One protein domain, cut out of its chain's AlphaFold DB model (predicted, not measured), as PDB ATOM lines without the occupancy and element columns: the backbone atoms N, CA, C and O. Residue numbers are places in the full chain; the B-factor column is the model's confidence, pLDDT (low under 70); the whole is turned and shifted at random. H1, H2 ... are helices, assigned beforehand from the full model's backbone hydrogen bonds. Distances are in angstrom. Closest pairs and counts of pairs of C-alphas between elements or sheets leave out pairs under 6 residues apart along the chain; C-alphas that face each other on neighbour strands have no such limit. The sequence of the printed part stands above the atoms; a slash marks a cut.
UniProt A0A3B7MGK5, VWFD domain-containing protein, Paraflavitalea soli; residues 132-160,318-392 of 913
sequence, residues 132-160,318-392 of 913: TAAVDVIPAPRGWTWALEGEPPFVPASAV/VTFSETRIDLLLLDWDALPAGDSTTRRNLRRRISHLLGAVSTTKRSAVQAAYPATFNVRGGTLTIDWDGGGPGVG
ATOM      1  N   THR A 132      29.552  34.303 -13.298       90.06
ATOM      2  CA  THR A 132      28.585  33.734 -12.347       90.06
ATOM      3  C   THR A 132      28.175  32.335 -12.802       90.06
ATOM      4  O   THR A 132      28.624  31.862 -13.849       90.06
ATOM      5  N   ALA A 133      27.307  31.654 -12.051       89.88
ATOM      6  CA  ALA A 133      26.727  30.395 -12.518       89.88
ATOM      7  C   ALA A 133      25.917  30.575 -13.823       89.88
ATOM      8  O   ALA A 133      25.880  29.665 -14.646       89.88
ATOM      9  N   ALA A 134      25.315  31.754 -14.033       89.88
ATOM     10  CA  ALA A 134      24.514  32.078 -15.218       89.88
ATOM     11  C   ALA A 134      25.305  32.814 -16.320       89.88
ATOM     12  O   ALA A 134      24.901  32.800 -17.480       89.88
ATOM     13  N   VAL A 135      26.427  33.454 -15.976       86.12
ATOM     14  CA  VAL A 135      27.260  34.237 -16.900       86.12
ATOM     15  C   VAL A 135      28.579  33.507 -17.125       86.12
ATOM     16  O   VAL A 135      29.474  33.556 -16.280       86.12
ATOM     17  N   ASP A 136      28.711  32.842 -18.276       84.94
ATOM     18  CA  ASP A 136      29.944  32.147 -18.684       84.94
ATOM     19  C   ASP A 136      30.664  32.801 -19.866       84.94
ATOM     20  O   ASP A 136      31.654  32.270 -20.357       84.94
ATOM     21  N   VAL A 137      30.207  33.964 -20.318       81.50
ATOM     22  CA  VAL A 137      30.904  34.792 -21.305       81.50
ATOM     23  C   VAL A 137      30.902  36.213 -20.775       81.50
ATOM     24  O   VAL A 137      29.850  36.745 -20.429       81.50
ATOM     25  N   ILE A 138      32.088  36.806 -20.696       75.19
ATOM     26  CA  ILE A 138      32.286  38.168 -20.218       75.19
ATOM     27  C   ILE A 138      32.857  39.043 -21.338       75.19
ATOM     28  O   ILE A 138      33.751  38.585 -22.056       75.19
ATOM     29  N   PRO A 139      32.383  40.290 -21.498       64.75
ATOM     30  CA  PRO A 139      32.986  41.241 -22.420       64.75
ATOM     31  C   PRO A 139      34.300  41.752 -21.816       64.75
ATOM     32  O   PRO A 139      34.324  42.749 -21.105       64.75
ATOM     33  N   ALA A 140      35.390  41.030 -22.065       61.12
ATOM     34  CA  ALA A 140      36.736  41.413 -21.654       61.12
ATOM     35  C   ALA A 140      37.625  41.554 -22.903       61.12
ATOM     36  O   ALA A 140      38.011  40.538 -23.497       61.12
ATOM     37  N   PRO A 141      37.939  42.787 -23.343       57.62
ATOM     38  CA  PRO A 141      38.990  43.025 -24.328       57.62
ATOM     39  C   PRO A 141      40.314  42.378 -23.896       57.62
ATOM     40  O   PRO A 141      40.548  42.123 -22.717       57.62
ATOM     41  N   ARG A 142      41.199  42.071 -24.850       55.72
ATOM     42  CA  ARG A 142      42.506  41.453 -24.552       55.72
ATOM     43  C   ARG A 142      43.295  42.314 -23.549       55.72
ATOM     44  O   ARG A 142      43.243  43.535 -23.626       55.72
ATOM     45  N   GLY A 143      43.983  41.674 -22.602       54.72
ATOM     46  CA  GLY A 143      44.730  42.354 -21.531       54.72
ATOM     47  C   GLY A 143      43.911  42.844 -20.325       54.72
ATOM     48  O   GLY A 143      44.508  43.292 -19.350       54.72
ATOM     49  N   TRP A 144      42.576  42.734 -20.336       65.88
ATOM     50  CA  TRP A 144      41.742  43.150 -19.200       65.88
ATOM     51  C   TRP A 144      41.848  42.213 -17.994       65.88
ATOM     52  O   TRP A 144      42.097  41.018 -18.121       65.88
ATOM     53  N   THR A 145      41.595  42.746 -16.801       72.69
ATOM     54  CA  THR A 145      41.409  41.933 -15.596       72.69
ATOM     55  C   THR A 145      39.955  41.448 -15.505       72.69
ATOM     56  O   THR A 145      39.028  42.057 -16.040       72.69
ATOM     57  N   TRP A 146      39.731  40.297 -14.871       78.81
ATOM     58  CA  TRP A 146      38.423  39.627 -14.818       78.81
ATOM     59  C   TRP A 146      38.218  38.938 -13.473       78.81
ATOM     60  O   TRP A 146      39.199  38.574 -12.826       78.81
ATOM     61  N   ALA A 147      36.957  38.738 -13.070       81.31
ATOM     62  CA  ALA A 147      36.603  38.102 -11.800       81.31
ATOM     63  C   ALA A 147      36.094  36.677 -11.967       81.31
ATOM     64  O   ALA A 147      35.249  36.408 -12.824       81.31
ATOM     65  N   LEU A 148      36.546  35.782 -11.093       87.94
ATOM     66  CA  LEU A 148      35.946  34.464 -10.933       87.94
ATOM     67  C   LEU A 148      34.600  34.553 -10.207       87.94
ATOM     68  O   LEU A 148      34.267  35.529  -9.527       87.94
ATOM     69  N   GLU A 149      33.812  33.491 -10.344       91.12
ATOM     70  CA  GLU A 149      32.559  33.361  -9.613       91.12
ATOM     71  C   GLU A 149      32.842  33.258  -8.115       91.12
ATOM     72  O   GLU A 149      33.599  32.384  -7.687       91.12
ATOM     73  N   GLY A 150      32.232  34.162  -7.345       86.31
ATOM     74  CA  GLY A 150      32.411  34.273  -5.897       86.31
ATOM     75  C   GLY A 150      33.567  35.175  -5.450       86.31
ATOM     76  O   GLY A 150      33.676  35.438  -4.256       86.31
ATOM     77  N   GLU A 151      34.405  35.686  -6.362       83.38
ATOM     78  CA  GLU A 151      35.387  36.721  -6.005       83.38
ATOM     79  C   GLU A 151      34.679  38.044  -5.654       83.38
ATOM     80  O   GLU A 151      33.648  38.370  -6.252       83.38
ATOM     81  N   PRO A 152      35.204  38.839  -4.702       75.00
ATOM     82  CA  PRO A 152      34.622  40.139  -4.404       75.00
ATOM     83  C   PRO A 152      34.789  41.091  -5.602       75.00
ATOM     84  O   PRO A 152      35.784  40.989  -6.330       75.00
ATOM     85  N   PRO A 153      33.847  42.032  -5.805       63.25
ATOM     86  CA  PRO A 153      33.914  42.975  -6.911       63.25
ATOM     87  C   PRO A 153      35.179  43.833  -6.815       63.25
ATOM     88  O   PRO A 153      35.511  44.380  -5.766       63.25
ATOM     89  N   PHE A 154      35.880  43.949  -7.942       61.94
ATOM     90  CA  PHE A 154      37.110  44.734  -8.095       61.94
ATOM     91  C   PHE A 154      36.879  46.237  -7.906       61.94
ATOM     92  O   PHE A 154      37.691  46.941  -7.313       61.94
ATOM     93  N   VAL A 155      35.721  46.696  -8.378       56.12
ATOM     94  CA  VAL A 155      35.197  48.050  -8.227       56.12
ATOM     95  C   VAL A 155      33.728  47.884  -7.838       56.12
ATOM     96  O   VAL A 155      33.005  47.203  -8.577       56.12
ATOM     97  N   PRO A 156      33.249  48.434  -6.711       54.62
ATOM     98  CA  PRO A 156      31.816  48.528  -6.481       54.62
ATOM     99  C   PRO A 156      31.256  49.420  -7.594       54.62
ATOM    100  O   PRO A 156      31.689  50.558  -7.736       54.62
ATOM    101  N   ALA A 157      30.356  48.893  -8.424       48.75
ATOM    102  CA  ALA A 157      29.907  49.480  -9.695       48.75
ATOM    103  C   ALA A 157      29.132  50.823  -9.584       48.75
ATOM    104  O   ALA A 157      28.344  51.153 -10.463       48.75
ATOM    105  N   SER A 158      29.324  51.593  -8.508       50.03
ATOM    106  CA  SER A 158      28.626  52.845  -8.199       50.03
ATOM    107  C   SER A 158      29.541  54.031  -7.854       50.03
ATOM    108  O   SER A 158      29.012  55.064  -7.456       50.03
ATOM    109  N   ALA A 159      30.874  53.921  -7.940       56.56
ATOM    110  CA  ALA A 159      31.778  54.991  -7.492       56.56
ATOM    111  C   ALA A 159      32.794  55.421  -8.566       56.56
ATOM    112  O   ALA A 159      33.752  54.710  -8.870       56.56
ATOM    113  N   VAL A 160      32.585  56.624  -9.105       63.47
ATOM    114  CA  VAL A 160      33.574  57.403  -9.862       63.47
ATOM    115  C   VAL A 160      34.370  58.242  -8.858       63.47
ATOM    116  O   VAL A 160      33.736  58.883  -8.017       63.47
ATOM    117  N   VAL A 318      55.198  33.198 -21.940       85.88
ATOM    118  CA  VAL A 318      54.781  31.911 -22.516       85.88
ATOM    119  C   VAL A 318      55.124  30.801 -21.545       85.88
ATOM    120  O   VAL A 318      54.240  30.070 -21.103       85.88
ATOM    121  N   THR A 319      56.385  30.730 -21.135       89.81
ATOM    122  CA  THR A 319      56.872  29.737 -20.176       89.81
ATOM    123  C   THR A 319      56.128  29.826 -18.838       89.81
ATOM    124  O   THR A 319      55.748  28.797 -18.266       89.81
ATOM    125  N   PHE A 320      55.856  31.042 -18.348       90.19
ATOM    126  CA  PHE A 320      55.026  31.256 -17.159       90.19
ATOM    127  C   PHE A 320      53.622  30.660 -17.339       90.19
ATOM    128  O   PHE A 320      53.146  29.897 -16.493       90.19
ATOM    129  N   SER A 321      52.970  30.984 -18.457       89.88
ATOM    130  CA  SER A 321      51.596  30.572 -18.752       89.88
ATOM    131  C   SER A 321      51.473  29.064 -18.961       89.88
ATOM    132  O   SER A 321      50.514  28.455 -18.490       89.88
ATOM    133  N   GLU A 322      52.449  28.435 -19.618       93.56
ATOM    134  CA  GLU A 322      52.479  26.986 -19.839       93.56
ATOM    135  C   GLU A 322      52.617  26.225 -18.526       93.56
ATOM    136  O   GLU A 322      51.814  25.332 -18.249       93.56
ATOM    137  N   THR A 323      53.562  26.650 -17.682       94.44
ATOM    138  CA  THR A 323      53.752  26.086 -16.340       94.44
ATOM    139  C   THR A 323      52.475  26.230 -15.510       94.44
ATOM    140  O   THR A 323      52.071  25.311 -14.796       94.44
ATOM    141  N   ARG A 324      51.792  27.377 -15.624       93.44
ATOM    142  CA  ARG A 324      50.534  27.622 -14.916       93.44
ATOM    143  C   ARG A 324      49.411  26.704 -15.391       93.44
ATOM    144  O   ARG A 324      48.675  26.186 -14.554       93.44
ATOM    145  N   ILE A 325      49.267  26.504 -16.702       95.31
ATOM    146  CA  ILE A 325      48.260  25.592 -17.258       95.31
ATOM    147  C   ILE A 325      48.471  24.172 -16.736       95.31
ATOM    148  O   ILE A 325      47.493  23.542 -16.344       95.31
ATOM    149  N   ASP A 326      49.712  23.689 -16.680       96.75
ATOM    150  CA  ASP A 326      50.000  22.331 -16.201       96.75
ATOM    151  C   ASP A 326      49.522  22.097 -14.768       96.75
ATOM    152  O   ASP A 326      48.865  21.096 -14.487       96.75
ATOM    153  N   LEU A 327      49.757  23.059 -13.874       97.00
ATOM    154  CA  LEU A 327      49.268  22.992 -12.494       97.00
ATOM    155  C   LEU A 327      47.734  22.994 -12.416       97.00
ATOM    156  O   LEU A 327      47.144  22.240 -11.646       97.00
ATOM    157  N   LEU A 328      47.071  23.820 -13.229       96.88
ATOM    158  CA  LEU A 328      45.609  23.920 -13.223       96.88
ATOM    159  C   LEU A 328      44.922  22.699 -13.849       96.88
ATOM    160  O   LEU A 328      43.799  22.377 -13.459       96.88
ATOM    161  N   LEU A 329      45.568  22.023 -14.801       97.38
ATOM    162  CA  LEU A 329      45.065  20.772 -15.373       97.38
ATOM    163  C   LEU A 329      45.120  19.627 -14.357       97.38
ATOM    164  O   LEU A 329      44.161  18.866 -14.263       97.38
ATOM    165  N   LEU A 330      46.169  19.563 -13.531       97.19
ATOM    166  CA  LEU A 330      46.229  18.611 -12.416       97.19
ATOM    167  C   LEU A 330      45.083  18.834 -11.419       97.19
ATOM    168  O   LEU A 330      44.412  17.877 -11.030       97.19
ATOM    169  N   ASP A 331      44.811  20.092 -11.053       96.81
ATOM    170  CA  ASP A 331      43.664  20.429 -10.198       96.81
ATOM    171  C   ASP A 331      42.335  20.026 -10.860       96.81
ATOM    172  O   ASP A 331      41.428  19.525 -10.197       96.81
ATOM    173  N   TRP A 332      42.204  20.249 -12.170       96.38
ATOM    174  CA  TRP A 332      41.000  19.915 -12.929       96.38
ATOM    175  C   TRP A 332      40.721  18.408 -12.947       96.38
ATOM    176  O   TRP A 332      39.577  17.999 -12.730       96.38
ATOM    177  N   ASP A 333      41.753  17.599 -13.182       95.69
ATOM    178  CA  ASP A 333      41.652  16.139 -13.245       95.69
ATOM    179  C   ASP A 333      41.383  15.516 -11.873       95.69
ATOM    180  O   ASP A 333      40.699  14.496 -11.775       95.69
ATOM    181  N   ALA A 334      41.862  16.152 -10.800       96.12
ATOM    182  CA  ALA A 334      41.589  15.731  -9.430       96.12
ATOM    183  C   ALA A 334      40.149  16.037  -8.969       96.12
ATOM    184  O   ALA A 334      39.679  15.452  -7.990       96.12
ATOM    185  N   LEU A 335      39.430  16.949  -9.637       95.00
ATOM    186  CA  LEU A 335      38.069  17.314  -9.248       95.00
ATOM    187  C   LEU A 335      37.026  16.290  -9.724       95.00
ATOM    188  O   LEU A 335      37.025  15.912 -10.902       95.00
ATOM    189  N   PRO A 336      36.033  15.944  -8.877       92.56
ATOM    190  CA  PRO A 336      34.894  15.130  -9.288       92.56
ATOM    191  C   PRO A 336      34.173  15.703 -10.512       92.56
ATOM    192  O   PRO A 336      34.046  16.924 -10.674       92.56
ATOM    193  N   ALA A 337      33.672  14.811 -11.368       86.50
ATOM    194  CA  ALA A 337      32.794  15.191 -12.467       86.50
ATOM    195  C   ALA A 337      31.494  15.821 -11.930       86.50
ATOM    196  O   ALA A 337      30.986  15.420 -10.884       86.50
ATOM    197  N   GLY A 338      30.953  16.800 -12.657       88.25
ATOM    198  CA  GLY A 338      29.755  17.547 -12.260       88.25
ATOM    199  C   GLY A 338      29.978  19.058 -12.239       88.25
ATOM    200  O   GLY A 338      31.109  19.540 -12.302       88.25
ATOM    201  N   ASP A 339      28.884  19.814 -12.190       89.50
ATOM    202  CA  ASP A 339      28.934  21.273 -12.185       89.50
ATOM    203  C   ASP A 339      29.174  21.808 -10.765       89.50
ATOM    204  O   ASP A 339      28.397  21.557  -9.846       89.50
ATOM    205  N   SER A 340      30.271  22.537 -10.576       94.19
ATOM    206  CA  SER A 340      30.616  23.199  -9.317       94.19
ATOM    207  C   SER A 340      31.317  24.522  -9.598       94.19
ATOM    208  O   SER A 340      31.972  24.680 -10.633       94.19
ATOM    209  N   THR A 341      31.226  25.472  -8.665       94.81
ATOM    210  CA  THR A 341      31.895  26.776  -8.789       94.81
ATOM    211  C   THR A 341      33.403  26.614  -9.006       94.81
ATOM    212  O   THR A 341      33.963  27.251  -9.896       94.81
ATOM    213  N   THR A 342      34.057  25.696  -8.285       93.88
ATOM    214  CA  THR A 342      35.491  25.401  -8.448       93.88
ATOM    215  C   THR A 342      35.813  24.888  -9.849       93.88
ATOM    216  O   THR A 342      36.746  25.385 -10.482       93.88
ATOM    217  N   ARG A 343      35.017  23.945 -10.375       94.12
ATOM    218  CA  ARG A 343      35.223  23.398 -11.722       94.12
ATOM    219  C   ARG A 343      35.014  24.482 -12.783       94.12
ATOM    220  O   ARG A 343      35.873  24.668 -13.640       94.12
ATOM    221  N   ARG A 344      33.941  25.277 -12.695       94.44
ATOM    222  CA  ARG A 344      33.715  26.416 -13.607       94.44
ATOM    223  C   ARG A 344      34.873  27.416 -13.573       94.44
ATOM    224  O   ARG A 344      35.343  27.838 -14.627       94.44
ATOM    225  N   ASN A 345      35.366  27.754 -12.383       94.19
ATOM    226  CA  ASN A 345      36.471  28.691 -12.212       94.19
ATOM    227  C   ASN A 345      37.787  28.158 -12.801       94.19
ATOM    228  O   ASN A 345      38.424  28.888 -13.555       94.19
ATOM    229  N   LEU A 346      38.156  26.891 -12.579       95.25
ATOM    230  CA  LEU A 346      39.338  26.297 -13.227       95.25
ATOM    231  C   LEU A 346      39.224  26.303 -14.753       95.25
ATOM    232  O   LEU A 346      40.166  26.716 -15.430       95.25
ATOM    233  N   ARG A 347      38.052  25.946 -15.302       94.00
ATOM    234  CA  ARG A 347      37.810  26.027 -16.751       94.00
ATOM    235  C   ARG A 347      38.089  27.425 -17.286       94.00
ATOM    236  O   ARG A 347      38.733  27.555 -18.324       94.00
ATOM    237  N   ARG A 348      37.606  28.459 -16.592       92.00
ATOM    238  CA  ARG A 348      37.775  29.870 -16.975       92.00
ATOM    239  C   ARG A 348      39.243  30.287 -16.935       92.00
ATOM    240  O   ARG A 348      39.706  30.862 -17.913       92.00
ATOM    241  N   ARG A 349      39.973  29.937 -15.871       92.75
ATOM    242  CA  ARG A 349      41.412  30.225 -15.733       92.75
ATOM    243  C   ARG A 349      42.245  29.591 -16.847       92.75
ATOM    244  O   ARG A 349      42.964  30.295 -17.547       92.75
ATOM    245  N   ILE A 350      42.083  28.283 -17.072       94.50
ATOM    246  CA  ILE A 350      42.795  27.552 -18.136       94.50
ATOM    247  C   ILE A 350      42.466  28.158 -19.504       94.50
ATOM    248  O   ILE A 350      43.358  28.458 -20.288       94.50
ATOM    249  N   SER A 351      41.181  28.400 -19.772       90.88
ATOM    250  CA  SER A 351      40.703  28.977 -21.036       90.88
ATOM    251  C   SER A 351      41.283  30.369 -21.330       90.88
ATOM    252  O   SER A 351      41.560  30.696 -22.483       90.88
ATOM    253  N   HIS A 352      41.466  31.184 -20.291       86.94
ATOM    254  CA  HIS A 352      42.116  32.491 -20.372       86.94
ATOM    255  C   HIS A 352      43.609  32.349 -20.709       86.94
ATOM    256  O   HIS A 352      44.085  32.933 -21.682       86.94
ATOM    257  N   LEU A 353      44.326  31.460 -20.018       89.00
ATOM    258  CA  LEU A 353      45.752  31.201 -20.257       89.00
ATOM    259  C   LEU A 353      46.068  30.624 -21.647       89.00
ATOM    260  O   LEU A 353      47.169  30.826 -22.150       89.00
ATOM    261  N   LEU A 354      45.126  29.943 -22.311       88.56
ATOM    262  CA  LEU A 354      45.367  29.349 -23.637       88.56
ATOM    263  C   LEU A 354      45.782  30.375 -24.712       88.56
ATOM    264  O   LEU A 354      46.407  30.001 -25.709       88.56
ATOM    265  N   GLY A 355      45.447  31.656 -24.536       80.38
ATOM    266  CA  GLY A 355      45.894  32.742 -25.418       80.38
ATOM    267  C   GLY A 355      47.362  33.152 -25.227       80.38
ATOM    268  O   GLY A 355      47.931  33.783 -26.117       80.38
ATOM    269  N   ALA A 356      47.968  32.766 -24.103       80.06
ATOM    270  CA  ALA A 356      49.305  33.159 -23.660       80.06
ATOM    271  C   ALA A 356      50.360  32.043 -23.801       80.06
ATOM    272  O   ALA A 356      51.514  32.249 -23.449       80.06
ATOM    273  N   VAL A 357      49.979  30.862 -24.304       85.31
ATOM    274  CA  VAL A 357      50.864  29.690 -24.474       85.31
ATOM    275  C   VAL A 357      51.186  29.394 -25.935       85.31
ATOM    276  O   VAL A 357      50.475  29.860 -26.834       85.31
ATOM    277  N   SER A 358      52.223  28.584 -26.181       88.56
ATOM    278  CA  SER A 358      52.593  28.173 -27.536       88.56
ATOM    279  C   SER A 358      51.434  27.485 -28.263       88.56
ATOM    280  O   SER A 358      50.554  26.859 -27.661       88.56
ATOM    281  N   THR A 359      51.445  27.563 -29.594       88.00
ATOM    282  CA  THR A 359      50.469  26.865 -30.444       88.00
ATOM    283  C   THR A 359      50.464  25.364 -30.166       88.00
ATOM    284  O   THR A 359      49.393  24.779 -30.016       88.00
ATOM    285  N   THR A 360      51.643  24.761 -29.992       91.56
ATOM    286  CA  THR A 360      51.807  23.349 -29.624       91.56
ATOM    287  C   THR A 360      51.124  23.024 -28.298       91.56
ATOM    288  O   THR A 360      50.325  22.087 -28.242       91.56
ATOM    289  N   LYS A 361      51.380  23.809 -27.240       93.25
ATOM    290  CA  LYS A 361      50.736  23.602 -25.937       93.25
ATOM    291  C   LYS A 361      49.221  23.730 -26.048       93.25
ATOM    292  O   LYS A 361      48.496  22.861 -25.567       93.25
ATOM    293  N   ARG A 362      48.740  24.782 -26.714       92.69
ATOM    294  CA  ARG A 362      47.307  25.034 -26.916       92.69
ATOM    295  C   ARG A 362      46.626  23.849 -27.596       92.69
ATOM    296  O   ARG A 362      45.629  23.348 -27.079       92.69
ATOM    297  N   SER A 363      47.178  23.378 -28.714       93.81
ATOM    298  CA  SER A 363      46.636  22.237 -29.455       93.81
ATOM    299  C   SER A 363      46.651  20.953 -28.627       93.81
ATOM    300  O   SER A 363      45.666  20.218 -28.646       93.81
ATOM    301  N   ALA A 364      47.716  20.702 -27.857       95.88
ATOM    302  CA  ALA A 364      47.803  19.533 -26.985       95.88
ATOM    303  C   ALA A 364      46.710  19.534 -25.903       95.88
ATOM    304  O   ALA A 364      46.030  18.527 -25.716       95.88
ATOM    305  N   VAL A 365      46.479  20.675 -25.244       96.31
ATOM    306  CA  VAL A 365      45.422  20.809 -24.225       96.31
ATOM    307  C   VAL A 365      44.033  20.630 -24.842       96.31
ATOM    308  O   VAL A 365      43.203  19.907 -24.299       96.31
ATOM    309  N   GLN A 366      43.769  21.237 -26.000       95.06
ATOM    310  CA  GLN A 366      42.468  21.106 -26.666       95.06
ATOM    311  C   GLN A 366      42.196  19.680 -27.173       95.06
ATOM    312  O   GLN A 366      41.048  19.242 -27.158       95.06
ATOM    313  N   ALA A 367      43.236  18.949 -27.585       95.88
ATOM    314  CA  ALA A 367      43.127  17.549 -27.990       95.88
ATOM    315  C   ALA A 367      42.887  16.611 -26.794       95.88
ATOM    316  O   ALA A 367      42.078  15.692 -26.897       95.88
ATOM    317  N   ALA A 368      43.558  16.853 -25.662       96.44
ATOM    318  CA  ALA A 368      43.385  16.066 -24.439       96.44
ATOM    319  C   ALA A 368      42.018  16.296 -23.769       96.44
ATOM    320  O   ALA A 368      41.465  15.374 -23.173       96.44
ATOM    321  N   TYR A 369      41.441  17.495 -23.918       95.56
ATOM    322  CA  TYR A 369      40.147  17.867 -23.332       95.56
ATOM    323  C   TYR A 369      39.190  18.464 -24.379       95.56
ATOM    324  O   TYR A 369      38.890  19.669 -24.344       95.56
ATOM    325  N   PRO A 370      38.672  17.642 -25.314       91.94
ATOM    326  CA  PRO A 370      37.821  18.113 -26.400       91.94
ATOM    327  C   PRO A 370      36.615  18.908 -25.889       91.94
ATOM    328  O   PRO A 370      35.962  18.517 -24.921       91.94
ATOM    329  N   ALA A 371      36.335  20.047 -26.531       86.44
ATOM    330  CA  ALA A 371      35.229  20.964 -26.214       86.44
ATOM    331  C   ALA A 371      35.189  21.515 -24.768       86.44
ATOM    332  O   ALA A 371      34.223  22.181 -24.394       86.44
ATOM    333  N   THR A 372      36.228  21.284 -23.958       91.44
ATOM    334  CA  THR A 372      36.252  21.683 -22.541       91.44
ATOM    335  C   THR A 372      36.918  23.042 -22.338       91.44
ATOM    336  O   THR A 372      36.384  23.890 -21.618       91.44
ATOM    337  N   PHE A 373      38.064  23.272 -22.988       93.44
ATOM    338  CA  PHE A 373      38.832  24.513 -22.877       93.44
ATOM    339  C   PHE A 373      38.921  25.219 -24.231       93.44
ATOM    340  O   PHE A 373      39.375  24.648 -25.222       93.44
ATOM    341  N   ASN A 374      38.505  26.483 -24.264       87.12
ATOM    342  CA  ASN A 374      38.531  27.323 -25.460       87.12
ATOM    343  C   ASN A 374      39.275  28.616 -25.146       87.12
ATOM    344  O   ASN A 374      39.151  29.127 -24.038       87.12
ATOM    345  N   VAL A 375      40.014  29.160 -26.113       85.56
ATOM    346  CA  VAL A 375      40.694  30.451 -25.939       85.56
ATOM    347  C   VAL A 375      39.658  31.535 -25.637       85.56
ATOM    348  O   VAL A 375      38.686  31.690 -26.378       85.56
ATOM    349  N   ARG A 376      39.865  32.289 -24.554       81.44
ATOM    350  CA  ARG A 376      39.012  33.421 -24.156       81.44
ATOM    351  C   ARG A 376      39.739  34.756 -24.342       81.44
ATOM    352  O   ARG A 376      40.956  34.835 -24.198       81.44
ATOM    353  N   GLY A 377      38.981  35.808 -24.672       64.12
ATOM    354  CA  GLY A 377      39.457  37.200 -24.591       64.12
ATOM    355  C   GLY A 377      39.640  37.634 -23.132       64.12
ATOM    356  O   GLY A 377      39.100  36.980 -22.246       64.12
ATOM    357  N   GLY A 378      40.393  38.706 -22.862       57.38
ATOM    358  CA  GLY A 378      40.675  39.138 -21.481       57.38
ATOM    359  C   GLY A 378      41.964  38.588 -20.869       57.38
ATOM    360  O   GLY A 378      42.186  38.738 -19.676       57.38
ATOM    361  N   THR A 379      42.839  37.956 -21.650       60.56
ATOM    362  CA  THR A 379      44.175  37.548 -21.169       60.56
ATOM    363  C   THR A 379      45.261  38.294 -21.926       60.56
ATOM    364  O   THR A 379      45.012  38.788 -23.031       60.56
ATOM    365  N   LEU A 380      46.441  38.419 -21.315       59.25
ATOM    366  CA  LEU A 380      47.663  38.786 -22.027       59.25
ATOM    367  C   LEU A 380      47.889  37.740 -23.125       59.25
ATOM    368  O   LEU A 380      47.981  36.555 -22.833       59.25
ATOM    369  N   THR A 381      47.891  38.147 -24.390       52.09
ATOM    370  CA  THR A 381      48.195  37.246 -25.509       52.09
ATOM    371  C   THR A 381      49.667  37.354 -25.880       52.09
ATOM    372  O   THR A 381      50.281  38.393 -25.652       52.09
ATOM    373  N   ILE A 382      50.222  36.292 -26.476       48.81
ATOM    374  CA  ILE A 382      51.588  36.302 -27.037       48.81
ATOM    375  C   ILE A 382      51.714  37.397 -28.109       48.81
ATOM    376  O   ILE A 382      52.709  38.114 -28.162       48.81
ATOM    377  N   ASP A 383      50.645  37.576 -28.890       43.94
ATOM    378  CA  ASP A 383      50.569  38.512 -30.005       43.94
ATOM    379  C   ASP A 383      49.477  39.556 -29.726       43.94
ATOM    380  O   ASP A 383      48.270  39.286 -29.779       43.94
ATOM    381  N   TRP A 384      49.888  40.762 -29.348       39.97
ATOM    382  CA  TRP A 384      49.032  41.941 -29.410       39.97
ATOM    383  C   TRP A 384      49.185  42.533 -30.814       39.97
ATOM    384  O   TRP A 384      50.152  43.218 -31.084       39.97
ATOM    385  N   ASP A 385      48.253  42.286 -31.735       35.31
ATOM    386  CA  ASP A 385      48.348  42.806 -33.118       35.31
ATOM    387  C   ASP A 385      48.012  44.312 -33.252       35.31
ATOM    388  O   ASP A 385      47.957  44.849 -34.356       35.31
ATOM    389  N   GLY A 386      47.786  45.024 -32.139       36.69
ATOM    390  CA  GLY A 386      47.559  46.480 -32.108       36.69
ATOM    391  C   GLY A 386      48.817  47.316 -31.837       36.69
ATOM    392  O   GLY A 386      48.763  48.541 -31.807       36.69
ATOM    393  N   GLY A 387      49.951  46.660 -31.622       32.69
ATOM    394  CA  GLY A 387      51.270  47.243 -31.420       32.69
ATOM    395  C   GLY A 387      52.240  46.091 -31.609       32.69
ATOM    396  O   GLY A 387      52.027  45.071 -30.986       32.69
ATOM    397  N   GLY A 388      53.199  46.194 -32.532       30.84
ATOM    398  CA  GLY A 388      53.979  45.051 -33.038       30.84
ATOM    399  C   GLY A 388      54.552  44.089 -31.974       30.84
ATOM    400  O   GLY A 388      54.553  44.404 -30.793       30.84
ATOM    401  N   PRO A 389      55.092  42.928 -32.380       28.95
ATOM    402  CA  PRO A 389      55.390  41.797 -31.490       28.95
ATOM    403  C   PRO A 389      56.042  42.236 -30.167       28.95
ATOM    404  O   PRO A 389      57.129  42.816 -30.174       28.95
ATOM    405  N   GLY A 390      55.353  41.972 -29.049       37.19
ATOM    406  CA  GLY A 390      55.819  42.278 -27.694       37.19
ATOM    407  C   GLY A 390      55.343  43.610 -27.104       37.19
ATOM    408  O   GLY A 390      56.181  44.383 -26.668       37.19
ATOM    409  N   VAL A 391      54.032  43.883 -27.039       35.12
ATOM    410  CA  VAL A 391      53.449  44.991 -26.228       35.12
ATOM    411  C   VAL A 391      52.491  44.466 -25.147       35.12
ATOM    412  O   VAL A 391      51.506  45.106 -24.794       35.12
ATOM    413  N   GLY A 392      52.755  43.269 -24.619       45.16
ATOM    414  CA  GLY A 392      52.060  42.749 -23.439       45.16
ATOM    415  C   GLY A 392      52.765  43.190 -22.153       45.16
ATOM    416  O   GLY A 392      53.985  43.092 -22.070       45.16
TER     417      GLY A 392
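This is residues 132 to 160 and 318 to 392 of the 913 residues of the protein "VWFD domain-containing protein" of Paraflavitalea soli (UniProt A0A3B7MGK5). Little regular structure: a helical hairpin of H1 and H2, with H3 set loosely beside H1, and two long loop stretches, of which Leu 148 and residues 373 to 375 pack on H2. Residues 155 to 160 stick out. The printed part has 104 residues with three named helices, H1, H2, H3 in chain order, and no named strand; the class is all helix, with 40 residues in named elements. It is compact, with a radius of gyration of the C-alphas of 14.7 A, and flat, spanning 44 by 42 by 20 A.

H1, residues 318 to 334, touches H2, residues 341 to 353, at a shallow tilt of 23 degrees, opposite ways; their closest C-alphas, of Ile 325 and Ile 350, are 5.9 A apart. H3, residues 359 to 368, is close to but not clearly touching H1, the same way at a shallow tilt of 7 degrees; the closest C-alphas, of Glu 322 and Lys 361, are 7.2 A apart. H2 and H3 are near each other. In H1, H2 and H3 every O i to N i+4 pair is within hydrogen-bond range.

H1 begins at C-alpha 318 (54.781, 31.911, -22.516) and is 24.6 A long; H2 is 18.5 A long; H3, 14.2 A long, ends at C-alpha 368 (43.385, 16.066, -24.439).

Residues 161 to 317 are not printed, and C-alphas 160 and 318 are 35.5 A apart across the cut. The H2 to H3 link is tight, the H1 to H2 link short. Residues 139 to 144, 153 to 160 and 377 to 392 are under pLDDT 70.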